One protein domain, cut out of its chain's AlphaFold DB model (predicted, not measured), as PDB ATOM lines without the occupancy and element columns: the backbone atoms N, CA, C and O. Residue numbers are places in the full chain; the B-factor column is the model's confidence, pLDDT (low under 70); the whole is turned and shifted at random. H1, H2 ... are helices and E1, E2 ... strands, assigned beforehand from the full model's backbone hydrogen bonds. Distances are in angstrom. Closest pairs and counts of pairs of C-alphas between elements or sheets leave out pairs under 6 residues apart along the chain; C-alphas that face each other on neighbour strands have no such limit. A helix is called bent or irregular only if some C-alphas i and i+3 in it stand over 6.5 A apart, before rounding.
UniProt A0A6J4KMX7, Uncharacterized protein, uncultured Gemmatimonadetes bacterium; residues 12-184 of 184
ATOM      1  N   THR A  12     -31.154 -26.254  22.800       95.25
ATOM      2  CA  THR A  12     -30.958 -27.655  22.427       95.25
ATOM      3  C   THR A  12     -30.269 -27.730  21.079       95.25
ATOM      4  O   THR A  12     -30.728 -27.112  20.123       95.25
ATOM      5  N   LEU A  13     -29.198 -28.510  21.001       96.19
ATOM      6  CA  LEU A  13     -28.466 -28.764  19.768       96.19
ATOM      7  C   LEU A  13     -28.757 -30.181  19.281       96.19
ATOM      8  O   LEU A  13     -28.912 -31.108  20.086       96.19
ATOM      9  N   THR A  14     -28.766 -30.367  17.963       97.06
ATOM     10  CA  THR A  14     -28.720 -31.714  17.379       97.06
ATOM     11  C   THR A  14     -27.434 -32.430  17.801       97.06
ATOM     12  O   THR A  14     -26.447 -31.800  18.194       97.06
ATOM     13  N   THR A  15     -27.407 -33.762  17.700       96.44
ATOM     14  CA  THR A  15     -26.189 -34.539  17.977       96.44
ATOM     15  C   THR A  15     -25.020 -34.084  17.106       96.44
ATOM     16  O   THR A  15     -23.918 -33.930  17.617       96.44
ATOM     17  N   ALA A  16     -25.261 -33.800  15.822       97.12
ATOM     18  CA  ALA A  16     -24.228 -33.333  14.903       97.12
ATOM     19  C   ALA A  16     -23.642 -31.977  15.330       97.12
ATOM     20  O   ALA A  16     -22.425 -31.847  15.437       97.12
ATOM     21  N   GLN A  17     -24.491 -30.992  15.644       97.56
ATOM     22  CA  GLN A  17     -24.043 -29.670  16.101       97.56
ATOM     23  C   GLN A  17     -23.288 -29.748  17.430       97.56
ATOM     24  O   GLN A  17     -22.211 -29.174  17.563       97.56
ATOM     25  N   GLY A  18     -23.832 -30.477  18.410       96.81
ATOM     26  CA  GLY A  18     -23.174 -30.643  19.703       96.81
ATOM     27  C   GLY A  18     -21.819 -31.335  19.565       96.81
ATOM     28  O   GLY A  18     -20.833 -30.845  20.106       96.81
ATOM     29  N   ASN A  19     -21.732 -32.398  18.764       97.56
ATOM     30  CA  ASN A  19     -20.463 -33.062  18.475       97.56
ATOM     31  C   ASN A  19     -19.473 -32.143  17.768       97.56
ATOM     32  O   ASN A  19     -18.305 -32.147  18.133       97.56
ATOM     33  N   ALA A  20     -19.914 -31.348  16.792       97.88
ATOM     34  CA  ALA A  20     -19.038 -30.410  16.095       97.88
ATOM     35  C   ALA A  20     -18.414 -29.400  17.071       97.88
ATOM     36  O   ALA A  20     -17.203 -29.191  17.046       97.88
ATOM     37  N   VAL A  21     -19.215 -28.842  17.988       97.12
ATOM     38  CA  VAL A  21     -18.730 -27.937  19.043       97.12
ATOM     39  C   VAL A  21     -17.755 -28.648  19.980       97.12
ATOM     40  O   VAL A  21     -16.682 -28.125  20.268       97.12
ATOM     41  N   GLN A  22     -18.113 -29.840  20.461       97.25
ATOM     42  CA  GLN A  22     -17.298 -30.564  21.435       97.25
ATOM     43  C   GLN A  22     -15.969 -31.041  20.823       97.25
ATOM     44  O   GLN A  22     -14.911 -30.807  21.398       97.25
ATOM     45  N   ILE A  23     -15.999 -31.639  19.629       97.75
ATOM     46  CA  ILE A  23     -14.801 -32.073  18.898       97.75
ATOM     47  C   ILE A  23     -13.939 -30.863  18.539       97.75
ATOM     48  O   ILE A  23     -12.735 -30.886  18.780       97.75
ATOM     49  N   GLY A  24     -14.541 -29.792  18.013       98.00
ATOM     50  CA  GLY A  24     -13.826 -28.560  17.688       98.00
ATOM     51  C   GLY A  24     -13.127 -27.955  18.906       98.00
ATOM     52  O   GLY A  24     -11.961 -27.572  18.816       98.00
ATOM     53  N   GLY A  25     -13.789 -27.936  20.064       97.81
ATOM     54  CA  GLY A  25     -13.177 -27.478  21.309       97.81
ATOM     55  C   GLY A  25     -12.049 -28.386  21.794       97.81
ATOM     56  O   GLY A  25     -10.989 -27.881  22.151       97.81
ATOM     57  N   LEU A  26     -12.209 -29.711  21.741       97.94
ATOM     58  CA  LEU A  26     -11.148 -30.647  22.129       97.94
ATOM     59  C   LEU A  26      -9.924 -30.558  21.206       97.94
ATOM     60  O   LEU A  26      -8.791 -30.538  21.689       97.94
ATOM     61  N   LEU A  27     -10.135 -30.442  19.892       98.31
ATOM     62  CA  LEU A  27      -9.059 -30.210  18.926       98.31
ATOM     63  C   LEU A  27      -8.374 -28.863  19.177       98.31
ATOM     64  O   LEU A  27      -7.148 -28.798  19.244       98.31
ATOM     65  N   GLY A  28      -9.153 -27.801  19.388       98.38
ATOM     66  CA  GLY A  28      -8.630 -26.487  19.756       98.38
ATOM     67  C   GLY A  28      -7.816 -26.532  21.050       98.38
ATOM     68  O   GLY A  28      -6.734 -25.951  21.121       98.38
ATOM     69  N   ALA A  29      -8.273 -27.279  22.056       98.25
ATOM     70  CA  ALA A  29      -7.554 -27.456  23.309       98.25
ATOM     71  C   ALA A  29      -6.216 -28.174  23.090       98.25
ATOM     72  O   ALA A  29      -5.196 -27.724  23.617       98.25
ATOM     73  N   ALA A  30      -6.190 -29.238  22.283       98.19
ATOM     74  CA  ALA A  30      -4.960 -29.945  21.934       98.19
ATOM     75  C   ALA A  30      -3.966 -29.034  21.193       98.19
ATOM     76  O   ALA A  30      -2.789 -28.983  21.556       98.19
ATOM     77  N   ILE A  31      -4.444 -28.254  20.220       98.31
ATOM     78  CA  ILE A  31      -3.635 -27.278  19.476       98.31
ATOM     79  C   ILE A  31      -3.051 -26.224  20.425       98.31
ATOM     80  O   ILE A  31      -1.848 -25.966  20.402       98.31
ATOM     81  N   LEU A  32      -3.870 -25.649  21.309       98.00
ATOM     82  CA  LEU A  32      -3.424 -24.653  22.284       98.00
ATOM     83  C   LEU A  32      -2.385 -25.218  23.259       98.00
ATOM     84  O   LEU A  32      -1.399 -24.543  23.549       98.00
ATOM     85  N   ALA A  33      -2.568 -26.453  23.742       97.56
ATOM     86  CA  ALA A  33      -1.580 -27.122  24.588       97.56
ATOM     87  C   ALA A  33      -0.260 -27.315  23.835       97.56
ATOM     88  O   ALA A  33       0.810 -27.008  24.363       97.56
ATOM     89  N   TRP A  34      -0.331 -27.774  22.583       97.75
ATOM     90  CA  TRP A  34       0.842 -27.957  21.737       97.75
ATOM     91  C   TRP A  34       1.618 -26.647  21.543       97.75
ATOM     92  O   TRP A  34       2.823 -26.623  21.804       97.75
ATOM     93  N   TYR A  35       0.932 -25.552  21.190       97.56
ATOM     94  CA  TYR A  35       1.540 -24.220  21.083       97.56
ATOM     95  C   TYR A  35       2.099 -23.718  22.417       97.56
ATOM     96  O   TYR A  35       3.202 -23.175  22.438       97.56
ATOM     97  N   ALA A  36       1.410 -23.954  23.539       97.06
ATOM     98  CA  ALA A  36       1.922 -23.607  24.865       97.06
ATOM     99  C   ALA A  36       3.309 -24.223  25.104       97.06
ATOM    100  O   ALA A  36       4.233 -23.529  25.522       97.06
ATOM    101  N   GLY A  37       3.475 -25.504  24.764       95.00
ATOM    102  CA  GLY A  37       4.750 -26.216  24.871       95.00
ATOM    103  C   GLY A  37       5.827 -25.804  23.857       95.00
ATOM    104  O   GLY A  37       6.961 -26.272  23.966       95.00
ATOM    105  N   ARG A  38       5.497 -24.969  22.861       95.19
ATOM    106  CA  ARG A  38       6.459 -24.361  21.921       95.19
ATOM    107  C   ARG A  38       6.870 -22.951  22.338       95.19
ATOM    108  O   ARG A  38       8.035 -22.606  22.198       95.19
ATOM    109  N   GLU A  39       5.939 -22.172  22.882       89.81
ATOM    110  CA  GLU A  39       6.164 -20.802  23.379       89.81
ATOM    111  C   GLU A  39       7.007 -20.746  24.665       89.81
ATOM    112  O   GLU A  39       7.418 -19.667  25.103       89.81
ATOM    113  N   GLY A  40       7.235 -21.896  25.310       76.69
ATOM    114  CA  GLY A  40       8.079 -22.028  26.496       76.69
ATOM    115  C   GLY A  40       7.669 -21.036  27.596       76.69
ATOM    116  O   GLY A  40       6.550 -21.148  28.110       76.69
ATOM    117  N   PRO A  41       8.505 -20.033  27.943       73.00
ATOM    118  CA  PRO A  41       8.221 -19.051  28.992       73.00
ATOM    119  C   PRO A  41       6.887 -18.296  28.867       73.00
ATOM    120  O   PRO A  41       6.353 -17.816  29.867       73.00
ATOM    121  N   ARG A  42       6.325 -18.180  27.656       86.00
ATOM    122  CA  ARG A  42       5.062 -17.460  27.400       86.00
ATOM    123  C   ARG A  42       3.843 -18.383  27.296       86.00
ATOM    124  O   ARG A  42       2.710 -17.905  27.218       86.00
ATOM    125  N   GLY A  43       4.044 -19.700  27.381       93.94
ATOM    126  CA  GLY A  43       3.012 -20.713  27.154       93.94
ATOM    127  C   GLY A  43       1.910 -20.790  28.214       93.94
ATOM    128  O   GLY A  43       0.868 -21.391  27.965       93.94
ATOM    129  N   THR A  44       2.073 -20.172  29.391       96.06
ATOM    130  CA  THR A  44       1.126 -20.328  30.513       96.06
ATOM    131  C   THR A  44      -0.303 -19.922  30.143       96.06
ATOM    132  O   THR A  44      -1.246 -20.624  30.500       96.06
ATOM    133  N   ARG A  45      -0.486 -18.819  29.401       95.81
ATOM    134  CA  ARG A  45      -1.826 -18.357  28.984       95.81
ATOM    135  C   ARG A  45      -2.501 -19.357  28.043       95.81
ATOM    136  O   ARG A  45      -3.683 -19.639  28.206       95.81
ATOM    137  N   LEU A  46      -1.735 -19.925  27.111       97.25
ATOM    138  CA  LEU A  46      -2.216 -20.926  26.159       97.25
ATOM    139  C   LEU A  46      -2.565 -22.247  26.853       97.25
ATOM    140  O   LEU A  46      -3.588 -22.842  26.539       97.25
ATOM    141  N   MET A  47      -1.782 -22.665  27.851       97.81
ATOM    142  CA  MET A  47      -2.100 -23.832  28.682       97.81
ATOM    143  C   MET A  47      -3.414 -23.636  29.452       97.81
ATOM    144  O   MET A  47      -4.253 -24.535  29.481       97.81
ATOM    145  N   VAL A  48      -3.619 -22.462  30.062       96.69
ATOM    146  CA  VAL A  48      -4.868 -22.155  30.781       96.69
ATOM    147  C   VAL A  48      -6.055 -22.125  29.816       96.69
ATOM    148  O   VAL A  48      -7.074 -22.753  30.094       96.69
ATOM    149  N   ALA A  49      -5.915 -21.464  28.662       97.00
ATOM    150  CA  ALA A  49      -6.947 -21.432  27.626       97.00
ATOM    151  C   ALA A  49      -7.279 -22.839  27.098       97.00
ATOM    152  O   ALA A  49      -8.450 -23.187  26.980       97.00
ATOM    153  N   SER A  50      -6.258 -23.668  26.863       97.88
ATOM    154  CA  SER A  50      -6.401 -25.078  26.489       97.88
ATOM    155  C   SER A  50      -7.227 -25.848  27.520       97.88
ATOM    156  O   SER A  50      -8.224 -26.479  27.166       97.88
ATOM    157  N   ARG A  51      -6.875 -25.747  28.810       96.75
ATOM    158  CA  ARG A  51      -7.606 -26.450  29.872       96.75
ATOM    159  C   ARG A  51      -9.053 -25.982  29.978       96.75
ATOM    160  O   ARG A  51      -9.926 -26.833  30.135       96.75
ATOM    161  N   LEU A  52      -9.302 -24.674  29.910       95.44
ATOM    162  CA  LEU A  52     -10.656 -24.117  29.955       95.44
ATOM    163  C   LEU A  52     -11.494 -24.614  28.776       95.44
ATOM    164  O   LEU A  52     -12.620 -25.054  28.975       95.44
ATOM    165  N   LEU A  53     -10.936 -24.612  27.567       96.88
ATOM    166  CA  LEU A  53     -11.643 -25.092  26.387       96.88
ATOM    167  C   LEU A  53     -11.969 -26.591  26.486       96.88
ATOM    168  O   LEU A  53     -13.106 -26.988  26.219       96.88
ATOM    169  N   ALA A  54     -11.016 -27.408  26.951       96.94
ATOM    170  CA  ALA A  54     -11.250 -28.826  27.226       96.94
ATOM    171  C   ALA A  54     -12.344 -29.025  28.292       96.94
ATOM    172  O   ALA A  54     -13.250 -29.828  28.098       96.94
ATOM    173  N   TYR A  55     -12.344 -28.222  29.362       93.69
ATOM    174  CA  TYR A  55     -13.320 -28.323  30.455       93.69
ATOM    175  C   TYR A  55     -14.773 -28.229  29.966       93.69
ATOM    176  O   TYR A  55     -15.628 -28.999  30.400       93.69
ATOM    177  N   PHE A  56     -15.053 -27.332  29.015       94.00
ATOM    178  CA  PHE A  56     -16.396 -27.163  28.449       94.00
ATOM    179  C   PHE A  56     -16.779 -28.221  27.399       94.00
ATOM    180  O   PHE A  56     -17.944 -28.290  26.991       94.00
ATOM    181  N   THR A  57     -15.828 -29.041  26.942       95.75
ATOM    182  CA  THR A  57     -16.011 -29.931  25.781       95.75
ATOM    183  C   THR A  57     -15.682 -31.403  26.012       95.75
ATOM    184  O   THR A  57     -16.039 -32.245  25.195       95.75
ATOM    185  N   GLU A  58     -15.051 -31.756  27.126       95.50
ATOM    186  CA  GLU A  58     -14.629 -33.131  27.407       95.50
ATOM    187  C   GLU A  58     -15.754 -33.986  28.002       95.50
ATOM    188  O   GLU A  58     -15.958 -35.134  27.603       95.50
ATOM    189  N   HIS A  59     -16.515 -33.429  28.944       95.31
ATOM    190  CA  HIS A  59     -17.391 -34.207  29.817       95.31
ATOM    191  C   HIS A  59     -18.596 -34.799  29.069       95.31
ATOM    192  O   HIS A  59     -18.788 -36.016  29.015       95.31
ATOM    193  N   ALA A  60     -19.401 -33.944  28.434       95.75
ATOM    194  CA  ALA A  60     -20.581 -34.386  27.696       95.75
ATOM    195  C   ALA A  60     -20.219 -35.168  26.430       95.75
ATOM    196  O   ALA A  60     -20.927 -36.110  26.065       95.75
ATOM    197  N   PHE A  61     -19.111 -34.819  25.777       97.50
ATOM    198  CA  PHE A  61     -18.588 -35.604  24.668       97.50
ATOM    199  C   PHE A  61     -18.201 -37.017  25.084       97.50
ATOM    200  O   PHE A  61     -18.543 -37.955  24.379       97.50
ATOM    201  N   SER A  62     -17.565 -37.192  26.243       98.00
ATOM    202  CA  SER A  62     -17.148 -38.518  26.715       98.00
ATOM    203  C   SER A  62     -18.342 -39.435  26.972       98.00
ATOM    204  O   SER A  62     -18.338 -40.586  26.537       98.00
ATOM    205  N   HIS A  63     -19.410 -38.911  27.584       97.88
ATOM    206  CA  HIS A  63     -20.681 -39.629  27.700       97.88
ATOM    207  C   HIS A  63     -21.220 -40.078  26.346       97.88
ATOM    208  O   HIS A  63     -21.609 -41.236  26.189       97.88
ATOM    209  N   TRP A  64     -21.259 -39.158  25.379       98.19
ATOM    210  CA  TRP A  64     -21.736 -39.456  24.036       98.19
ATOM    211  C   TRP A  64     -20.863 -40.507  23.354       98.19
ATOM    212  O   TRP A  64     -21.383 -41.527  22.918       98.19
ATOM    213  N   LEU A  65     -19.548 -40.301  23.314       98.25
ATOM    214  CA  LEU A  65     -18.596 -41.157  22.617       98.25
ATOM    215  C   LEU A  65     -18.654 -42.591  23.146       98.25
ATOM    216  O   LEU A  65     -18.888 -43.526  22.381       98.25
ATOM    217  N   VAL A  66     -18.505 -42.759  24.462       98.44
ATOM    218  CA  VAL A  66     -18.532 -44.084  25.093       98.44
ATOM    219  C   VAL A  66     -19.927 -44.693  24.990       98.44
ATOM    220  O   VAL A  66     -20.065 -45.852  24.613       98.44
ATOM    221  N   GLY A  67     -20.985 -43.918  25.241       97.94
ATOM    222  CA  GLY A  67     -22.353 -44.406  25.090       97.94
ATOM    223  C   GLY A  67     -22.640 -44.921  23.678       97.94
ATOM    224  O   GLY A  67     -23.170 -46.019  23.527       97.94
ATOM    225  N   ARG A  68     -22.244 -44.173  22.641       97.94
ATOM    226  CA  ARG A  68     -22.393 -44.587  21.240       97.94
ATOM    227  C   ARG A  68     -21.599 -45.852  20.932       97.94
ATOM    228  O   ARG A  68     -22.147 -46.719  20.256       97.94
ATOM    229  N   ALA A  69     -20.372 -45.973  21.444       98.12
ATOM    230  CA  ALA A  69     -19.548 -47.171  21.278       98.12
ATOM    231  C   ALA A  69     -20.218 -48.431  21.863       98.12
ATOM    232  O   ALA A  69     -20.071 -49.515  21.312       98.12
ATOM    233  N   PHE A  70     -21.025 -48.277  22.916       97.75
ATOM    234  CA  PHE A  70     -21.838 -49.348  23.508       97.75
ATOM    235  C   PHE A  70     -23.287 -49.406  22.987       97.75
ATOM    236  O   PHE A  70     -24.154 -50.015  23.613       97.75
ATOM    237  N   GLY A  71     -23.588 -48.761  21.856       97.38
ATOM    238  CA  GLY A  71     -24.906 -48.826  21.215       97.38
ATOM    239  C   GLY A  71     -25.998 -47.953  21.848       97.38
ATOM    240  O   GLY A  71     -27.127 -47.945  21.356       97.38
ATOM    241  N   ILE A  72     -25.692 -47.158  22.877       98.19
ATOM    242  CA  ILE A  72     -26.647 -46.225  23.493       98.19
ATOM    243  C   ILE A  72     -26.905 -45.058  22.535       98.19
ATOM    244  O   ILE A  72     -25.982 -44.492  21.941       98.19
ATOM    245  N   ARG A  73     -28.174 -44.690  22.349       97.75
ATOM    246  CA  ARG A  73     -28.601 -43.592  21.472       97.75
ATOM    247  C   ARG A  73     -28.745 -42.284  22.241       97.75
ATOM    248  O   ARG A  73     -29.105 -42.251  23.417       97.75
ATOM    249  N   PHE A  74     -28.491 -41.190  21.533       97.25
ATOM    250  CA  PHE A  74     -28.588 -39.827  22.043       97.25
ATOM    251  C   PHE A  74     -29.514 -39.021  21.139       97.25
ATOM    252  O   PHE A  74     -29.522 -39.215  19.927       97.25
ATOM    253  N   THR A  75     -30.285 -38.122  21.740       96.75
ATOM    254  CA  THR A  75     -31.257 -37.256  21.059       96.75
ATOM    255  C   THR A  75     -30.701 -35.863  20.761       96.75
ATOM    256  O   THR A  75     -31.309 -35.111  20.009       96.75
ATOM    257  N   GLY A  76     -29.545 -35.511  21.328       95.94
ATOM    258  CA  GLY A  76     -28.877 -34.232  21.094       95.94
ATOM    259  C   GLY A  76     -28.072 -33.778  22.304       95.94
ATOM    260  O   GLY A  76     -27.686 -34.592  23.144       95.94
ATOM    261  N   TYR A  77     -27.861 -32.471  22.408       96.25
ATOM    262  CA  TYR A  77     -27.235 -31.819  23.556       96.25
ATOM    263  C   TYR A  77     -28.147 -30.723  24.109       96.25
ATOM    264  O   TYR A  77     -28.884 -30.083  23.364       96.25
ATOM    265  N   GLY A  78     -28.119 -30.519  25.422       94.69
ATOM    266  CA  GLY A  78     -28.735 -29.367  26.078       94.69
ATOM    267  C   GLY A  78     -27.662 -28.428  26.609       94.69
ATOM    268  O   GLY A  78     -26.693 -28.900  27.195       94.69
ATOM    269  N   LEU A  79     -27.842 -27.125  26.413       92.81
ATOM    270  CA  LEU A  79     -27.011 -26.074  26.988       92.81
ATOM    271  C   LEU A  79     -27.716 -25.489  28.211       92.81
ATOM    272  O   LEU A  79     -28.847 -25.014  28.097       92.81
ATOM    273  N   HIS A  80     -27.074 -25.542  29.372       91.00
ATOM    274  CA  HIS A  80     -27.615 -24.998  30.614       91.00
ATOM    275  C   HIS A  80     -26.529 -24.812  31.676       91.00
ATOM    276  O   HIS A  80     -25.456 -25.402  31.596       91.00
ATOM    277  N   GLY A  81     -26.844 -24.054  32.725       87.38
ATOM    278  CA  GLY A  81     -26.064 -24.043  33.959       87.38
ATOM    279  C   GLY A  81     -26.097 -25.369  34.709       87.38
ATOM    280  O   GLY A  81     -26.861 -26.281  34.395       87.38
ATOM    281  N   THR A  82     -25.281 -25.489  35.750       81.94
ATOM    282  CA  THR A  82     -25.274 -26.673  36.607       81.94
ATOM    283  C   THR A  82     -26.665 -26.997  37.146       81.94
ATOM    284  O   THR A  82     -27.432 -26.126  37.554       81.94
ATOM    285  N   SER A  83     -26.969 -28.291  37.214       74.38
ATOM    286  CA  SER A  83     -28.208 -28.788  37.808       74.38
ATOM    287  C   SER A  83     -28.221 -28.824  39.326       74.38
ATOM    288  O   SER A  83     -29.262 -29.074  39.930       74.38
ATOM    289  N   HIS A  84     -27.073 -28.550  39.945       77.44
ATOM    290  CA  HIS A  84     -26.881 -28.679  41.382       77.44
ATOM    291  C   HIS A  84     -26.072 -27.495  41.920       77.44
ATOM    292  O   HIS A  84     -24.978 -27.680  42.451       77.44
ATOM    293  N   PRO A  85     -26.585 -26.258  41.812       77.50
ATOM    294  CA  PRO A  85     -25.839 -25.090  42.265       77.50
ATOM    295  C   PRO A  85     -25.592 -25.110  43.775       77.50
ATOM    296  O   PRO A  85     -24.580 -24.596  44.234       77.50
ATOM    297  N   GLY A  86     -26.450 -25.785  44.549       79.75
ATOM    298  CA  GLY A  86     -26.248 -26.003  45.984       79.75
ATOM    299  C   GLY A  86     -24.985 -26.798  46.337       79.75
ATOM    300  O   GLY A  86     -24.501 -26.670  47.457       79.75
ATOM    301  N   SER A  87     -24.422 -27.561  45.393       78.19
ATOM    302  CA  SER A  87     -23.159 -28.289  45.578       78.19
ATOM    303  C   SER A  87     -21.924 -27.387  45.518       78.19
ATOM    304  O   SER A  87     -20.830 -27.843  45.834       78.19
ATOM    305  N   TYR A  88     -22.084 -26.119  45.133       78.31
ATOM    306  CA  TYR A  88     -21.002 -25.144  45.084       78.31
ATOM    307  C   TYR A  88     -21.025 -24.215  46.313       78.31
ATOM    308  O   TYR A  88     -22.100 -23.956  46.876       78.31
ATOM    309  N   PRO A  89     -19.865 -23.663  46.726       81.19
ATOM    310  CA  PRO A  89     -19.800 -22.609  47.736       81.19
ATOM    311  C   PRO A  89     -20.690 -21.409  47.364       81.19
ATOM    312  O   PRO A  89     -20.842 -21.140  46.171       81.19
ATOM    313  N   PRO A  90     -21.246 -20.655  48.338       82.38
ATOM    314  CA  PRO A  90     -22.228 -19.590  48.096       82.38
ATOM    315  C   PRO A  90     -21.885 -18.615  46.956       82.38
ATOM    316  O   PRO A  90     -22.743 -18.353  46.117       82.38
ATOM    317  N   GLY A  91     -20.631 -18.159  46.853       79.25
ATOM    318  CA  GLY A  91     -20.191 -17.250  45.781       79.25
ATOM    319  C   GLY A  91     -20.041 -17.902  44.399       79.25
ATOM    320  O   GLY A  91     -20.178 -17.238  43.377       79.25
ATOM    321  N   ALA A  92     -19.816 -19.214  44.341       84.12
ATOM    322  CA  ALA A  92     -19.662 -19.950  43.087       84.12
ATOM    323  C   ALA A  92     -21.013 -20.403  42.504       84.12
ATOM    324  O   ALA A  92     -21.122 -20.622  41.298       84.12
ATOM    325  N   ARG A  93     -22.065 -20.517  43.330       88.56
ATOM    326  CA  ARG A  93     -23.383 -21.024  42.899       88.56
ATOM    327  C   ARG A  93     -23.946 -20.247  41.724       88.56
ATOM    328  O   ARG A  93     -24.390 -20.858  40.756       88.56
ATOM    329  N   TRP A  94     -23.926 -18.917  41.813       87.56
ATOM    330  CA  TRP A  94     -24.438 -18.050  40.757       87.56
ATOM    331  C   TRP A  94     -23.678 -18.272  39.448       87.56
ATOM    332  O   TRP A  94     -24.308 -18.532  38.429       87.56
ATOM    333  N   VAL A  95     -22.342 -18.292  39.494       86.25
ATOM    334  CA  VAL A  95     -21.498 -18.527  38.313       86.25
ATOM    335  C   VAL A  95     -21.837 -19.865  37.664       86.25
ATOM    336  O   VAL A  95     -22.218 -19.906  36.499       86.25
ATOM    337  N   PHE A  96     -21.796 -20.967  38.417       85.19
ATOM    338  CA  PHE A  96     -22.066 -22.289  37.848       85.19
ATOM    339  C   PHE A  96     -23.517 -22.469  37.395       85.19
ATOM    340  O   PHE A  96     -23.765 -23.290  36.517       85.19
ATOM    341  N   SER A  97     -24.466 -21.693  37.929       86.06
ATOM    342  CA  SER A  97     -25.863 -21.683  37.462       86.06
ATOM    343  C   SER A  97     -26.044 -20.972  36.119       86.06
ATOM    344  O   SER A  97     -27.050 -21.202  35.456       86.06
ATOM    345  N   HIS A  98     -25.092 -20.123  35.724       87.75
ATOM    346  CA  HIS A  98     -25.144 -19.328  34.493       87.75
ATOM    347  C   HIS A  98     -24.050 -19.708  33.483       87.75
ATOM    348  O   HIS A  98     -24.068 -19.234  32.350       87.75
ATOM    349  N   LEU A  99     -23.122 -20.597  33.849       88.12
ATOM    350  CA  LEU A  99     -22.125 -21.118  32.918       88.12
ATOM    351  C   LEU A  99     -22.787 -21.997  31.841       88.12
ATOM    352  O   LEU A  99     -23.548 -22.900  32.185       88.12
ATOM    353  N   PRO A 100     -22.487 -21.782  30.549       89.69
ATOM    354  CA  PRO A 100     -23.098 -22.522  29.449       89.69
ATOM    355  C   PRO A 100     -22.472 -23.919  29.320       89.69
ATOM    356  O   PRO A 100     -21.574 -24.146  28.511       89.69
ATOM    357  N   LEU A 101     -22.935 -24.870  30.135       90.94
ATOM    358  CA  LEU A 101     -22.465 -26.253  30.111       90.94
ATOM    359  C   LEU A 101     -23.323 -27.082  29.159       90.94
ATOM    360  O   LEU A 101     -24.554 -27.075  29.223       90.94
ATOM    361  N   LEU A 102     -22.663 -27.825  28.275       93.00
ATOM    362  CA  LEU A 102     -23.330 -28.793  27.416       93.00
ATOM    363  C   LEU A 102     -23.513 -30.109  28.172       93.00
ATOM    364  O   LEU A 102     -22.602 -30.576  28.843       93.00
ATOM    365  N   SER A 103     -24.687 -30.717  28.025       92.69
ATOM    366  CA  SER A 103     -25.005 -32.051  28.541       92.69
ATOM    367  C   SER A 103     -25.568 -32.922  27.425       92.69
ATOM    368  O   SER A 103     -26.515 -32.530  26.737       92.69
ATOM    369  N   ALA A 104     -25.007 -34.118  27.249       94.00
ATOM    370  CA  ALA A 104     -25.486 -35.076  26.259       94.00
ATOM    371  C   ALA A 104     -26.857 -35.630  26.680       94.00
ATOM    372  O   ALA A 104     -27.038 -36.131  27.792       94.00
ATOM    373  N   ARG A 105     -27.843 -35.546  25.785       94.75
ATOM    374  CA  ARG A 105     -29.211 -36.010  26.035       94.75
ATOM    375  C   ARG A 105     -29.363 -37.431  25.522       94.75
ATOM    376  O   ARG A 105     -29.332 -37.670  24.318       94.75
ATOM    377  N   VAL A 106     -29.535 -38.371  26.438       95.38
ATOM    378  CA  VAL A 106     -29.698 -39.795  26.124       95.38
ATOM    379  C   VAL A 106     -31.150 -40.097  25.759       95.38
ATOM    380  O   VAL A 106     -32.064 -39.505  26.335       95.38
ATOM    381  N   ASP A 107     -31.370 -41.021  24.826       96.50
ATOM    382  CA  ASP A 107     -32.682 -41.632  24.602       96.50
ATOM    383  C   ASP A 107     -33.024 -42.587  25.768       96.50
ATOM    384  O   ASP A 107     -32.309 -43.576  25.973       96.50
ATOM    385  N   PRO A 108     -34.097 -42.331  26.545       94.62
ATOM    386  CA  PRO A 108     -34.468 -43.167  27.682       94.62
ATOM    387  C   PRO A 108     -34.748 -44.630  27.325       94.62
ATOM    388  O   PRO A 108     -34.406 -45.506  28.118       94.62
ATOM    389  N   ALA A 109     -35.342 -44.907  26.158       96.69
ATOM    390  CA  ALA A 109     -35.671 -46.273  25.749       96.69
ATOM    391  C   ALA A 109     -34.393 -47.059  25.429       96.69
ATOM    392  O   ALA A 109     -34.176 -48.150  25.956       96.69
ATOM    393  N   SER A 110     -33.495 -46.452  24.648       97.25
ATOM    394  CA  SER A 110     -32.181 -47.027  24.348       97.25
ATOM    395  C   SER A 110     -31.340 -47.244  25.610       97.25
ATOM    396  O   SER A 110     -30.721 -48.295  25.764       97.25
ATOM    397  N   LEU A 111     -31.348 -46.288  26.543       96.69
ATOM    398  CA  LEU A 111     -30.656 -46.429  27.823       96.69
ATOM    399  C   LEU A 111     -31.269 -47.530  28.699       96.69
ATOM    400  O   LEU A 111     -30.541 -48.211  29.416       96.69
ATOM    401  N   GLY A 112     -32.593 -47.694  28.661       95.62
ATOM    402  CA  GLY A 112     -33.310 -48.740  29.387       95.62
ATOM    403  C   GLY A 112     -32.957 -50.148  28.903       95.62
ATOM    404  O   GLY A 112     -32.799 -51.039  29.733       95.62
ATOM    405  N   ALA A 113     -32.774 -50.313  27.590       96.75
ATOM    406  CA  ALA A 113     -32.411 -51.579  26.954       96.75
ATOM    407  C   ALA A 113     -30.913 -51.932  27.059       96.75
ATOM    408  O   ALA A 113     -30.532 -53.082  26.849       96.75
ATOM    409  N   ALA A 114     -30.047 -50.961  27.364       97.50
ATOM    410  CA  ALA A 114     -28.608 -51.184  27.458       97.50
ATOM    411  C   ALA A 114     -28.221 -52.041  28.676       97.50
ATOM    412  O   ALA A 114     -28.797 -51.922  29.763       97.50
ATOM    413  N   SER A 115     -27.175 -52.857  28.513       97.44
ATOM    414  CA  SER A 115     -26.667 -53.715  29.586       97.44
ATOM    415  C   SER A 115     -26.191 -52.899  30.804       97.44
ATOM    416  O   SER A 115     -25.785 -51.736  30.669       97.44
ATOM    417  N   PRO A 116     -26.197 -53.485  32.018       97.56
ATOM    418  CA  PRO A 116     -25.593 -52.889  33.212       97.56
ATOM    419  C   PRO A 116     -24.197 -52.302  32.967       97.56
ATOM    420  O   PRO A 116     -23.957 -51.138  33.289       97.56
ATOM    421  N   ALA A 117     -23.316 -53.070  32.319       97.62
ATOM    422  CA  ALA A 117     -21.951 -52.660  32.007       97.62
ATOM    423  C   ALA A 117     -21.895 -51.483  31.018       97.62
ATOM    424  O   ALA A 117     -21.169 -50.522  31.263       97.62
ATOM    425  N   ALA A 118     -22.705 -51.503  29.951       97.69
ATOM    426  CA  ALA A 118     -22.774 -50.411  28.977       97.69
ATOM    427  C   ALA A 118     -23.216 -49.091  29.628       97.69
ATOM    428  O   ALA A 118     -22.619 -48.038  29.400       97.69
ATOM    429  N   ARG A 119     -24.237 -49.147  30.494       97.94
ATOM    430  CA  ARG A 119     -24.698 -47.982  31.264       97.94
ATOM    431  C   ARG A 119     -23.619 -47.484  32.216       97.94
ATOM    432  O   ARG A 119     -23.406 -46.281  32.313       97.94
ATOM    433  N   ALA A 120     -22.941 -48.397  32.907       97.88
ATOM    434  CA  ALA A 120     -21.879 -48.044  33.835       97.88
ATOM    435  C   ALA A 120     -20.701 -47.359  33.136       97.88
ATOM    436  O   ALA A 120     -20.266 -46.312  33.605       97.88
ATOM    437  N   ALA A 121     -20.258 -47.897  31.997       98.19
ATOM    438  CA  ALA A 121     -19.210 -47.302  31.173       98.19
ATOM    439  C   ALA A 121     -19.615 -45.916  30.655       98.19
ATOM    440  O   ALA A 121     -18.858 -44.957  30.773       98.19
ATOM    441  N   MET A 122     -20.837 -45.783  30.131       98.25
ATOM    442  CA  MET A 122     -21.354 -44.504  29.647       98.25
ATOM    443  C   MET A 122     -21.448 -43.462  30.763       98.25
ATOM    444  O   MET A 122     -21.081 -42.314  30.531       98.25
ATOM    445  N   TYR A 123     -21.889 -43.834  31.967       97.25
ATOM    446  CA  TYR A 123     -21.915 -42.919  33.107       97.25
ATOM    447  C   TYR A 123     -20.506 -42.546  33.576       97.25
ATOM    448  O   TYR A 123     -20.205 -41.365  33.677       97.25
ATOM    449  N   SER A 124     -19.599 -43.497  33.793       97.44
ATOM    450  CA  SER A 124     -18.246 -43.164  34.264       97.44
ATOM    451  C   SER A 124     -17.437 -42.329  33.263       97.44
ATOM    452  O   SER A 124     -16.560 -41.568  33.676       97.44
ATOM    453  N   ALA A 125     -17.758 -42.419  31.967       97.56
ATOM    454  CA  ALA A 125     -17.050 -41.726  30.899       97.56
ATOM    455  C   ALA A 125     -16.960 -40.209  31.093       97.56
ATOM    456  O   ALA A 125     -15.903 -39.647  30.834       97.56
ATOM    457  N   GLY A 126     -18.019 -39.542  31.566       94.50
ATOM    458  CA  GLY A 126     -17.988 -38.093  31.796       94.50
ATOM    459  C   GLY A 126     -16.918 -37.700  32.812       94.50
ATOM    460  O   GLY A 126     -16.087 -36.831  32.552       94.50
ATOM    461  N   THR A 127     -16.878 -38.387  33.956       95.38
ATOM    462  CA  THR A 127     -15.889 -38.123  35.008       95.38
ATOM    463  C   THR A 127     -14.470 -38.477  34.562       95.38
ATOM    464  O   THR A 127     -13.556 -37.673  34.734       95.38
ATOM    465  N   VAL A 128     -14.277 -39.650  33.951       95.81
ATOM    466  CA  VAL A 128     -12.962 -40.085  33.443       95.81
ATOM    467  C   VAL A 128     -12.455 -39.125  32.364       95.81
ATOM    468  O   VAL A 128     -11.306 -38.685  32.413       95.81
ATOM    469  N   GLY A 129     -13.333 -38.736  31.442       95.56
ATOM    470  CA  GLY A 129     -13.059 -37.776  30.381       95.56
ATOM    471  C   GLY A 129     -12.709 -36.379  30.883       95.56
ATOM    472  O   GLY A 129     -12.006 -35.661  30.189       95.56
ATOM    473  N   THR A 130     -13.123 -35.999  32.093       94.81
ATOM    474  CA  THR A 130     -12.690 -34.750  32.744       94.81
ATOM    475  C   THR A 130     -11.322 -34.872  33.416       94.81
ATOM    476  O   THR A 130     -10.510 -33.938  33.393       94.81
ATOM    477  N   VAL A 131     -11.031 -36.022  34.025       95.81
ATOM    478  CA  VAL A 131      -9.752 -36.252  34.712       95.81
ATOM    479  C   VAL A 131      -8.601 -36.354  33.709       95.81
ATOM    480  O   VAL A 131      -7.552 -35.754  33.935       95.81
ATOM    481  N   ILE A 132      -8.797 -37.038  32.575       96.00
ATOM    482  CA  ILE A 132      -7.734 -37.252  31.580       96.00
ATOM    483  C   ILE A 132      -7.110 -35.922  31.103       96.00
ATOM    484  O   ILE A 132      -5.900 -35.766  31.264       96.00
ATOM    485  N   PRO A 133      -7.857 -34.920  30.595       95.38
ATOM    486  CA  PRO A 133      -7.272 -33.649  30.167       95.38
ATOM    487  C   PRO A 133      -6.747 -32.802  31.332       95.38
ATOM    488  O   PRO A 133      -5.802 -32.035  31.143       95.38
ATOM    489  N   SER A 134      -7.300 -32.965  32.544       95.19
ATOM    490  CA  SER A 134      -6.784 -32.318  33.765       95.19
ATOM    491  C   SER A 134      -5.362 -32.767  34.110       95.19
ATOM    492  O   SER A 134      -4.574 -31.963  34.605       95.19
ATOM    493  N   VAL A 135      -5.024 -34.024  33.814       96.50
ATOM    494  CA  VAL A 135      -3.668 -34.573  33.942       96.50
ATOM    495  C   VAL A 135      -2.841 -34.235  32.700       96.50
ATOM    496  O   VAL A 135      -1.761 -33.652  32.802       96.50
ATOM    497  N   ALA A 136      -3.348 -34.590  31.519       97.62
ATOM    498  CA  ALA A 136      -2.576 -34.632  30.283       97.62
ATOM    499  C   ALA A 136      -2.103 -33.250  29.818       97.62
ATOM    500  O   ALA A 136      -0.930 -33.098  29.481       97.62
ATOM    501  N   ILE A 137      -2.971 -32.230  29.831       97.69
ATOM    502  CA  ILE A 137      -2.632 -30.890  29.321       97.69
ATOM    503  C   ILE A 137      -1.508 -30.246  30.145       97.69
ATOM    504  O   ILE A 137      -0.465 -29.906  29.571       97.69
ATOM    505  N   PRO A 138      -1.650 -30.069  31.473       97.06
ATOM    506  CA  PRO A 138      -0.580 -29.461  32.247       97.06
ATOM    507  C   PRO A 138       0.615 -30.388  32.454       97.06
ATOM    508  O   PRO A 138       1.724 -29.883  32.597       97.06
ATOM    509  N   GLY A 139       0.427 -31.712  32.404       97.50
ATOM    510  CA  GLY A 139       1.527 -32.678  32.415       97.50
ATOM    511  C   GLY A 139       2.420 -32.511  31.188       97.50
ATOM    512  O   GLY A 139       3.623 -32.299  31.327       97.50
ATOM    513  N   TYR A 140       1.819 -32.471  29.995       97.56
ATOM    514  CA  TYR A 140       2.524 -32.150  28.755       97.56
ATOM    515  C   TYR A 140       3.220 -30.786  28.846       97.56
ATOM    516  O   TYR A 140       4.420 -30.691  28.614       97.56
ATOM    517  N   CYS A 141       2.511 -29.725  29.241       97.19
ATOM    518  CA  CYS A 141       3.100 -28.383  29.317       97.19
ATOM    519  C   CYS A 141       4.260 -28.303  30.323       97.19
ATOM    520  O   CYS A 141       5.246 -27.610  30.074       97.19
ATOM    521  N   TRP A 142       4.182 -29.040  31.433       96.62
ATOM    522  CA  TRP A 142       5.280 -29.147  32.389       96.62
ATOM    523  C   TRP A 142       6.489 -29.844  31.760       96.62
ATOM    524  O   TRP A 142       7.584 -29.286  31.810       96.62
ATOM    525  N   MET A 143       6.299 -30.977  31.078       96.06
ATOM    526  CA  MET A 143       7.382 -31.649  30.344       96.06
ATOM    527  C   MET A 143       8.039 -30.744  29.290       96.06
ATOM    528  O   MET A 143       9.207 -30.920  28.960       96.06
ATOM    529  N   ARG A 144       7.304 -29.754  28.775       96.00
ATOM    530  CA  ARG A 144       7.780 -28.765  27.796       96.00
ATOM    531  C   ARG A 144       8.364 -27.489  28.415       96.00
ATOM    532  O   ARG A 144       8.681 -26.558  27.680       96.00
ATOM    533  N   GLY A 145       8.502 -27.419  29.739       95.00
ATOM    534  CA  GLY A 145       9.112 -26.277  30.425       95.00
ATOM    535  C   GLY A 145       8.228 -25.027  30.502       95.00
ATOM    536  O   GLY A 145       8.739 -23.931  30.726       95.00
ATOM    537  N   VAL A 146       6.907 -25.158  30.335       97.12
ATOM    538  CA  VAL A 146       5.984 -24.020  30.460       97.12
ATOM    539  C   VAL A 146       5.954 -23.528  31.915       97.12
ATOM    540  O   VAL A 146       5.692 -24.321  32.830       97.12
ATOM    541  N   PRO A 147       6.158 -22.222  32.180       96.44
ATOM    542  CA  PRO A 147       6.123 -21.697  33.535       96.44
ATOM    543  C   PRO A 147       4.793 -21.964  34.224       96.44
ATOM    544  O   PRO A 147       3.719 -21.863  33.626       96.44
ATOM    545  N   ARG A 148       4.877 -22.274  35.521       95.69
ATOM    546  CA  ARG A 148       3.735 -22.585  36.398       95.69
ATOM    547  C   ARG A 148       2.939 -23.838  36.006       95.69
ATOM    548  O   ARG A 148       2.003 -24.171  36.724       95.69
ATOM    549  N   ALA A 149       3.324 -24.577  34.960       96.50
ATOM    550  CA  ALA A 149       2.626 -25.798  34.554       96.50
ATOM    551  C   ALA A 149       2.631 -26.874  35.646       96.50
ATOM    552  O   ALA A 149       1.600 -27.487  35.885       96.50
ATOM    553  N   ARG A 150       3.732 -27.026  36.394       96.62
ATOM    554  CA  ARG A 150       3.789 -27.921  37.565       96.62
ATOM    555  C   ARG A 150       2.770 -27.540  38.644       96.62
ATOM    556  O   ARG A 150       2.048 -28.397  39.139       96.62
ATOM    557  N   GLY A 151       2.698 -26.258  39.006       96.50
ATOM    558  CA  GLY A 151       1.733 -25.775  39.997       96.50
ATOM    559  C   GLY A 151       0.292 -25.941  39.516       96.50
ATOM    560  O   GLY A 151      -0.562 -26.400  40.268       96.50
ATOM    561  N   PHE A 152       0.038 -25.651  38.238       95.88
ATOM    562  CA  PHE A 152      -1.269 -25.850  37.618       95.88
ATOM    563  C   PHE A 152      -1.651 -27.333  37.536       95.88
ATOM    564  O   PHE A 152      -2.795 -27.671  37.812       95.88
ATOM    565  N   PHE A 153      -0.704 -28.226  37.230       96.31
ATOM    566  CA  PHE A 153      -0.896 -29.676  37.264       96.31
ATOM    567  C   PHE A 153      -1.341 -30.127  38.655       96.31
ATOM    568  O   PHE A 153      -2.367 -30.787  38.787       96.31
ATOM    569  N   ILE A 154      -0.615 -29.728  39.702       95.88
ATOM    570  CA  ILE A 154      -0.966 -30.076  41.084       95.88
ATOM    571  C   ILE A 154      -2.355 -29.527  41.429       95.88
ATOM    572  O   ILE A 154      -3.213 -30.281  41.878       95.88
ATOM    573  N   GLY A 155      -2.608 -28.243  41.163       93.31
ATOM    574  CA  GLY A 155      -3.892 -27.605  41.461       93.31
ATOM    575  C   GLY A 155      -5.076 -28.251  40.733       93.31
ATOM    576  O   GLY A 155      -6.092 -28.544  41.358       93.31
ATOM    577  N   ALA A 156      -4.940 -28.535  39.435       91.06
ATOM    578  CA  ALA A 156      -5.985 -29.171  38.631       91.06
ATOM    579  C   ALA A 156      -6.297 -30.602  39.105       91.06
ATOM    580  O   ALA A 156      -7.457 -31.021  39.120       91.06
ATOM    581  N   ASN A 157      -5.279 -31.346  39.539       90.81
ATOM    582  CA  ASN A 157      -5.465 -32.700  40.055       90.81
ATOM    583  C   ASN A 157      -6.020 -32.711  41.483       90.81
ATOM    584  O   ASN A 157      -6.903 -33.511  41.780       90.81
ATOM    585  N   LEU A 158      -5.615 -31.771  42.342       92.25
ATOM    586  CA  LEU A 158      -6.260 -31.576  43.644       92.25
ATOM    587  C   LEU A 158      -7.737 -31.199  43.485       92.25
ATOM    588  O   LEU A 158      -8.572 -31.696  44.235       92.25
ATOM    589  N   TRP A 159      -8.088 -30.405  42.468       87.06
ATOM    590  CA  TRP A 159      -9.482 -30.097  42.127       87.06
ATOM    591  C   TRP A 159     -10.277 -31.318  41.631       87.06
ATOM    592  O   TRP A 159     -11.502 -31.365  41.762       87.06
ATOM    593  N   SER A 160      -9.600 -32.348  41.119       89.69
ATOM    594  CA  SER A 160     -10.260 -33.595  40.720       89.69
ATOM    595  C   SER A 160     -10.764 -34.399  41.926       89.69
ATOM    596  O   SER A 160     -11.729 -35.143  41.792       89.69
ATOM    597  N   VAL A 161     -10.194 -34.216  43.124       90.12
ATOM    598  CA  VAL A 161     -10.647 -34.899  44.351       90.12
ATOM    599  C   VAL A 161     -12.090 -34.529  44.735       90.12
ATOM    600  O   VAL A 161     -12.922 -35.437  44.810       90.12
ATOM    601  N   PRO A 162     -12.457 -33.246  44.946       88.69
ATOM    602  CA  PRO A 162     -13.840 -32.888  45.255       88.69
ATOM    603  C   PRO A 162     -14.802 -33.214  44.105       88.69
ATOM    604  O   PRO A 162     -15.946 -33.579  44.373       88.69
ATOM    605  N   LEU A 163     -14.352 -33.154  42.842       89.44
ATOM    606  CA  LEU A 163     -15.132 -33.632  41.696       89.44
ATOM    607  C   LEU A 163     -15.478 -35.121  41.845       89.44
ATOM    608  O   LEU A 163     -16.653 -35.481  41.815       89.44
ATOM    609  N   LEU A 164     -14.474 -35.979  42.044       92.81
ATOM    610  CA  LEU A 164     -14.655 -37.426  42.190       92.81
ATOM    611  C   LEU A 164     -15.548 -37.769  43.384       92.81
ATOM    612  O   LEU A 164     -16.435 -38.615  43.264       92.81
ATOM    613  N   LEU A 165     -15.359 -37.090  44.520       91.31
ATOM    614  CA  LEU A 165     -16.209 -37.253  45.698       91.31
ATOM    615  C   LEU A 165     -17.658 -36.858  45.398       91.31
ATOM    616  O   LEU A 165     -18.573 -37.632  45.676       91.31
ATOM    617  N   SER A 166     -17.879 -35.695  44.780       88.62
ATOM    618  CA  SER A 166     -19.217 -35.232  44.397       88.62
ATOM    619  C   SER A 166     -19.909 -36.227  43.460       88.62
ATOM    620  O   SER A 166     -21.044 -36.633  43.719       88.62
ATOM    621  N   GLU A 167     -19.213 -36.697  42.423       92.44
ATOM    622  CA  GLU A 167     -19.755 -37.647  41.446       92.44
ATOM    623  C   GLU A 167     -20.004 -39.047  42.034       92.44
ATOM    624  O   GLU A 167     -20.896 -39.769  41.581       92.44
ATOM    625  N   SER A 168     -19.270 -39.420  43.086       92.31
ATOM    626  CA  SER A 168     -19.422 -40.705  43.781       92.31
ATOM    627  C   SER A 168     -20.506 -40.692  44.858       92.31
ATOM    628  O   SER A 168     -21.146 -41.717  45.097       92.31
ATOM    629  N   LEU A 169     -20.719 -39.557  45.530       89.88
ATOM    630  CA  LEU A 169     -21.618 -39.454  46.685       89.88
ATOM    631  C   LEU A 169     -23.006 -38.925  46.309       89.88
ATOM    632  O   LEU A 169     -24.010 -39.354  46.882       89.88
ATOM    633  N   ARG A 170     -23.093 -38.013  45.334       87.75
ATOM    634  CA  ARG A 170     -24.356 -37.365  44.960       87.75
ATOM    635  C   ARG A 170     -25.311 -38.375  44.306       87.75
ATOM    636  O   ARG A 170     -24.897 -39.121  43.419       87.75
ATOM    637  N   PRO A 171     -26.622 -38.369  44.631       82.88
ATOM    638  CA  PRO A 171     -27.592 -39.272  44.002       82.88
ATOM    639  C   PRO A 171     -27.634 -39.178  42.468       82.88
ATOM    640  O   PRO A 171     -27.877 -40.178  41.794       82.88
ATOM    641  N   GLY A 172     -27.395 -37.982  41.922       84.38
ATOM    642  CA  GLY A 172     -27.307 -37.714  40.485       84.38
ATOM    643  C   GLY A 172     -25.886 -37.694  39.918       84.38
ATOM    644  O   GLY A 172     -25.741 -37.303  38.766       84.38
ATOM    645  N   GLY A 173     -24.870 -38.047  40.710       90.19
ATOM    646  CA  GLY A 173     -23.484 -38.140  40.254       90.19
ATOM    647  C   GLY A 173     -23.270 -39.351  39.352       90.19
ATOM    648  O   GLY A 173     -23.883 -40.405  39.543       90.19
ATOM    649  N   ASP A 174     -22.428 -39.202  38.348       94.44
ATOM    650  CA  ASP A 174     -22.232 -40.174  37.290       94.44
ATOM    651  C   ASP A 174     -21.538 -41.439  37.782       94.44
ATOM    652  O   ASP A 174     -21.997 -42.540  37.477       94.44
ATOM    653  N   LEU A 175     -20.532 -41.329  38.654       95.31
ATOM    654  CA  LEU A 175     -19.922 -42.506  39.284       95.31
ATOM    655  C   LEU A 175     -20.929 -43.246  40.176       95.31
ATOM    656  O   LEU A 175     -21.017 -44.478  40.142       95.31
ATOM    657  N   ARG A 176     -21.781 -42.516  40.911       94.69
ATOM    658  CA  ARG A 176     -22.871 -43.124  41.688       94.69
ATOM    659  C   ARG A 176     -23.897 -43.821  40.793       94.69
ATOM    660  O   ARG A 176     -24.443 -44.862  41.169       94.69
ATOM    661  N   ARG A 177     -24.211 -43.253  39.627       94.94
ATOM    662  CA  ARG A 177     -25.101 -43.866  38.625       94.94
ATOM    663  C   ARG A 177     -24.469 -45.106  38.006       94.94
ATOM    664  O   ARG A 177     -25.173 -46.104  37.878       94.94
ATOM    665  N   ALA A 178     -23.173 -45.070  37.706       96.19
ATOM    666  CA  ALA A 178     -22.420 -46.213  37.203       96.19
ATOM    667  C   ALA A 178     -22.465 -47.379  38.193       96.19
ATOM    668  O   ALA A 178     -22.893 -48.475  37.841       96.19
ATOM    669  N   TRP A 179     -22.155 -47.113  39.464       95.44
ATOM    670  CA  TRP A 179     -22.232 -48.112  40.528       95.44
ATOM    671  C   TRP A 179     -23.632 -48.720  40.669       95.44
ATOM    672  O   TRP A 179     -23.794 -49.935  40.755       95.44
ATOM    673  N   ARG A 180     -24.681 -47.886  40.650       95.06
ATOM    674  CA  ARG A 180     -26.068 -48.374  40.707       95.06
ATOM    675  C   ARG A 180     -26.461 -49.200  39.488       95.06
ATOM    676  O   ARG A 180     -27.297 -50.083  39.636       95.06
ATOM    677  N   ALA A 181     -25.914 -48.897  38.313       94.56
ATOM    678  CA  ALA A 181     -26.190 -49.662  37.106       94.56
ATOM    679  C   ALA A 181     -25.631 -51.085  37.202       94.56
ATOM    680  O   ALA A 181     -26.313 -51.987  36.743       94.56
ATOM    681  N   LEU A 182     -24.460 -51.271  37.827       95.12
ATOM    682  CA  LEU A 182     -23.817 -52.580  38.023       95.12
ATOM    683  C   LEU A 182     -24.440 -53.427  39.139       95.12
ATOM    684  O   LEU A 182     -24.262 -54.636  39.157       95.12
ATOM    685  N   ARG A 183     -25.143 -52.803  40.090       92.44
ATOM    686  CA  ARG A 183     -25.827 -53.510  41.190       92.44
ATOM    687  C   ARG A 183     -27.194 -54.087  40.809       92.44
ATOM    688  O   ARG A 183     -27.834 -54.687  41.668       92.44
ATOM    689  N   LYS A 184     -27.666 -53.818  39.593       72.44
ATOM    690  CA  LYS A 184     -28.926 -54.322  39.045       72.44
ATOM    691  C   LYS A 184     -28.633 -55.396  38.019       72.44
ATOM    692  O   LYS A 184     -29.404 -56.371  38.008       72.44
TER     693      LYS A 184
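Overview. This is residues 12 to 184 of the 184 residues of an uncharacterized protein of uncultured Gemmatimonadetes bacterium (UniProt A0A6J4KMX7). Two helical hairpins, H1 with H2a and H5 with H6, lie side by side as a long body, and near one of its ends H2b and the short H7 pack on H5. A small ribbon of two antiparallel strands, E1 and E2, packs on H2b and the beginning of H1; H3 lies off to one side beyond an end of this ribbon, touching no helix, and H4 lies far from the middle. H1, H2a and H5 form an up-and-down bundle, each running against the one before it in the chain, and H5 is the hub, touching four other helices. The printed part has 173 residues with seven named helices and two named strands, in the order H1 H2 E1 H3 E2 H4 H5 H6 H7, and is mostly helix. It is compact, with a radius of gyration of the C-alphas of 16.8 A and spans of 52 by 35 by 29 A.

Arrangement. Residues 12 to 13 pair antiparallel with residues 77 to 78 of strand E1, residues 74 to 80. Helix H1, residues 15 to 42, has a kink of 50 degrees near residue 36 and is irregular, with C-alphas 38 and 41 9.0 A apart. Helix H2, residues 44 to 69, was assigned as one helix by its hydrogen bonds but is bent, with C-alphas 56 and 59 7.2 A apart; its arms H2a, residues 44 to 56, and H2b, residues 59 to 69, stand at a steep tilt of 54 degrees. H1 and H2a form a helical hairpin and touch, closest at the C-alphas of Ala 29 and Ser 50, 4.1 A, at a shallow tilt of 16 degrees, opposite ways. E1 and strand E2, residues 101 to 106, are antiparallel neighbours at 155 degrees, with N 78 and O 103 at 2.9 A and N 103 and O 78 at 2.8 A within hydrogen-bond range. The closest C-alphas of H2b and E2 are those of Ala 60 and Ser 103, 5.1 A. Helix H3, residues 90 to 98, is only just irregular, with C-alphas 91 and 94 6.6 A apart. Helix H4, residues 108 to 113, is close to but not clearly touching helix H5, residues 116 to 143, with the C-alphas of Leu 111 and Arg 119 closest at 7.1 A. H5, with a kink of 39 degrees near residue 127, touches H2b with its residues 118 to 130 alone, closest at the C-alphas of Gly 126 and His 59, 4.4 A, at a steep tilt of 51 degrees. H5 and helix H6, residues 149 to 169, form a helical hairpin, closest at the C-alphas of Trp 142 and Ala 149, 4.8 A, at a shallow tilt of 16 degrees. Helix H7, residues 174 to 182, touches H5, closest at the C-alphas of Ala 178 and Ala 120, 3.9 A. H1 and H6 are apart. Every O i to N i+4 pair is within hydrogen-bond range in H2a, H2b, H4 and H7, against 22 of 24 in H1, 3 of 5 in H3, 20 of 24 in H5 and 14 of 17 in H6.

Along the chain. H1 begins at C-alpha 15, (-26.189, -34.539, 17.977), and measures 36.8 A from first to last C-alpha. H2a measures 18.9 A, H2b 15.7 A, E1 17.2 A and E2 15.9 A. H5 measures 39.3 A and ends at C-alpha 143, (7.382, -31.649, 30.344). H6 measures 30.4 A, and H7 ends at C-alpha 182, (-23.817, -52.580, 38.023).

Size, cuts and confidence. The two C-alphas farthest apart are those of Pro 41 and Lys 184, 52.2 A. The printed part has no cut and ends at residue 184, the chain's last. The link from E1 to H3, nine residues, is short; the other links between named elements are tight. The mean pLDDT of the printed part is 93.7, and no printed residue is under 70.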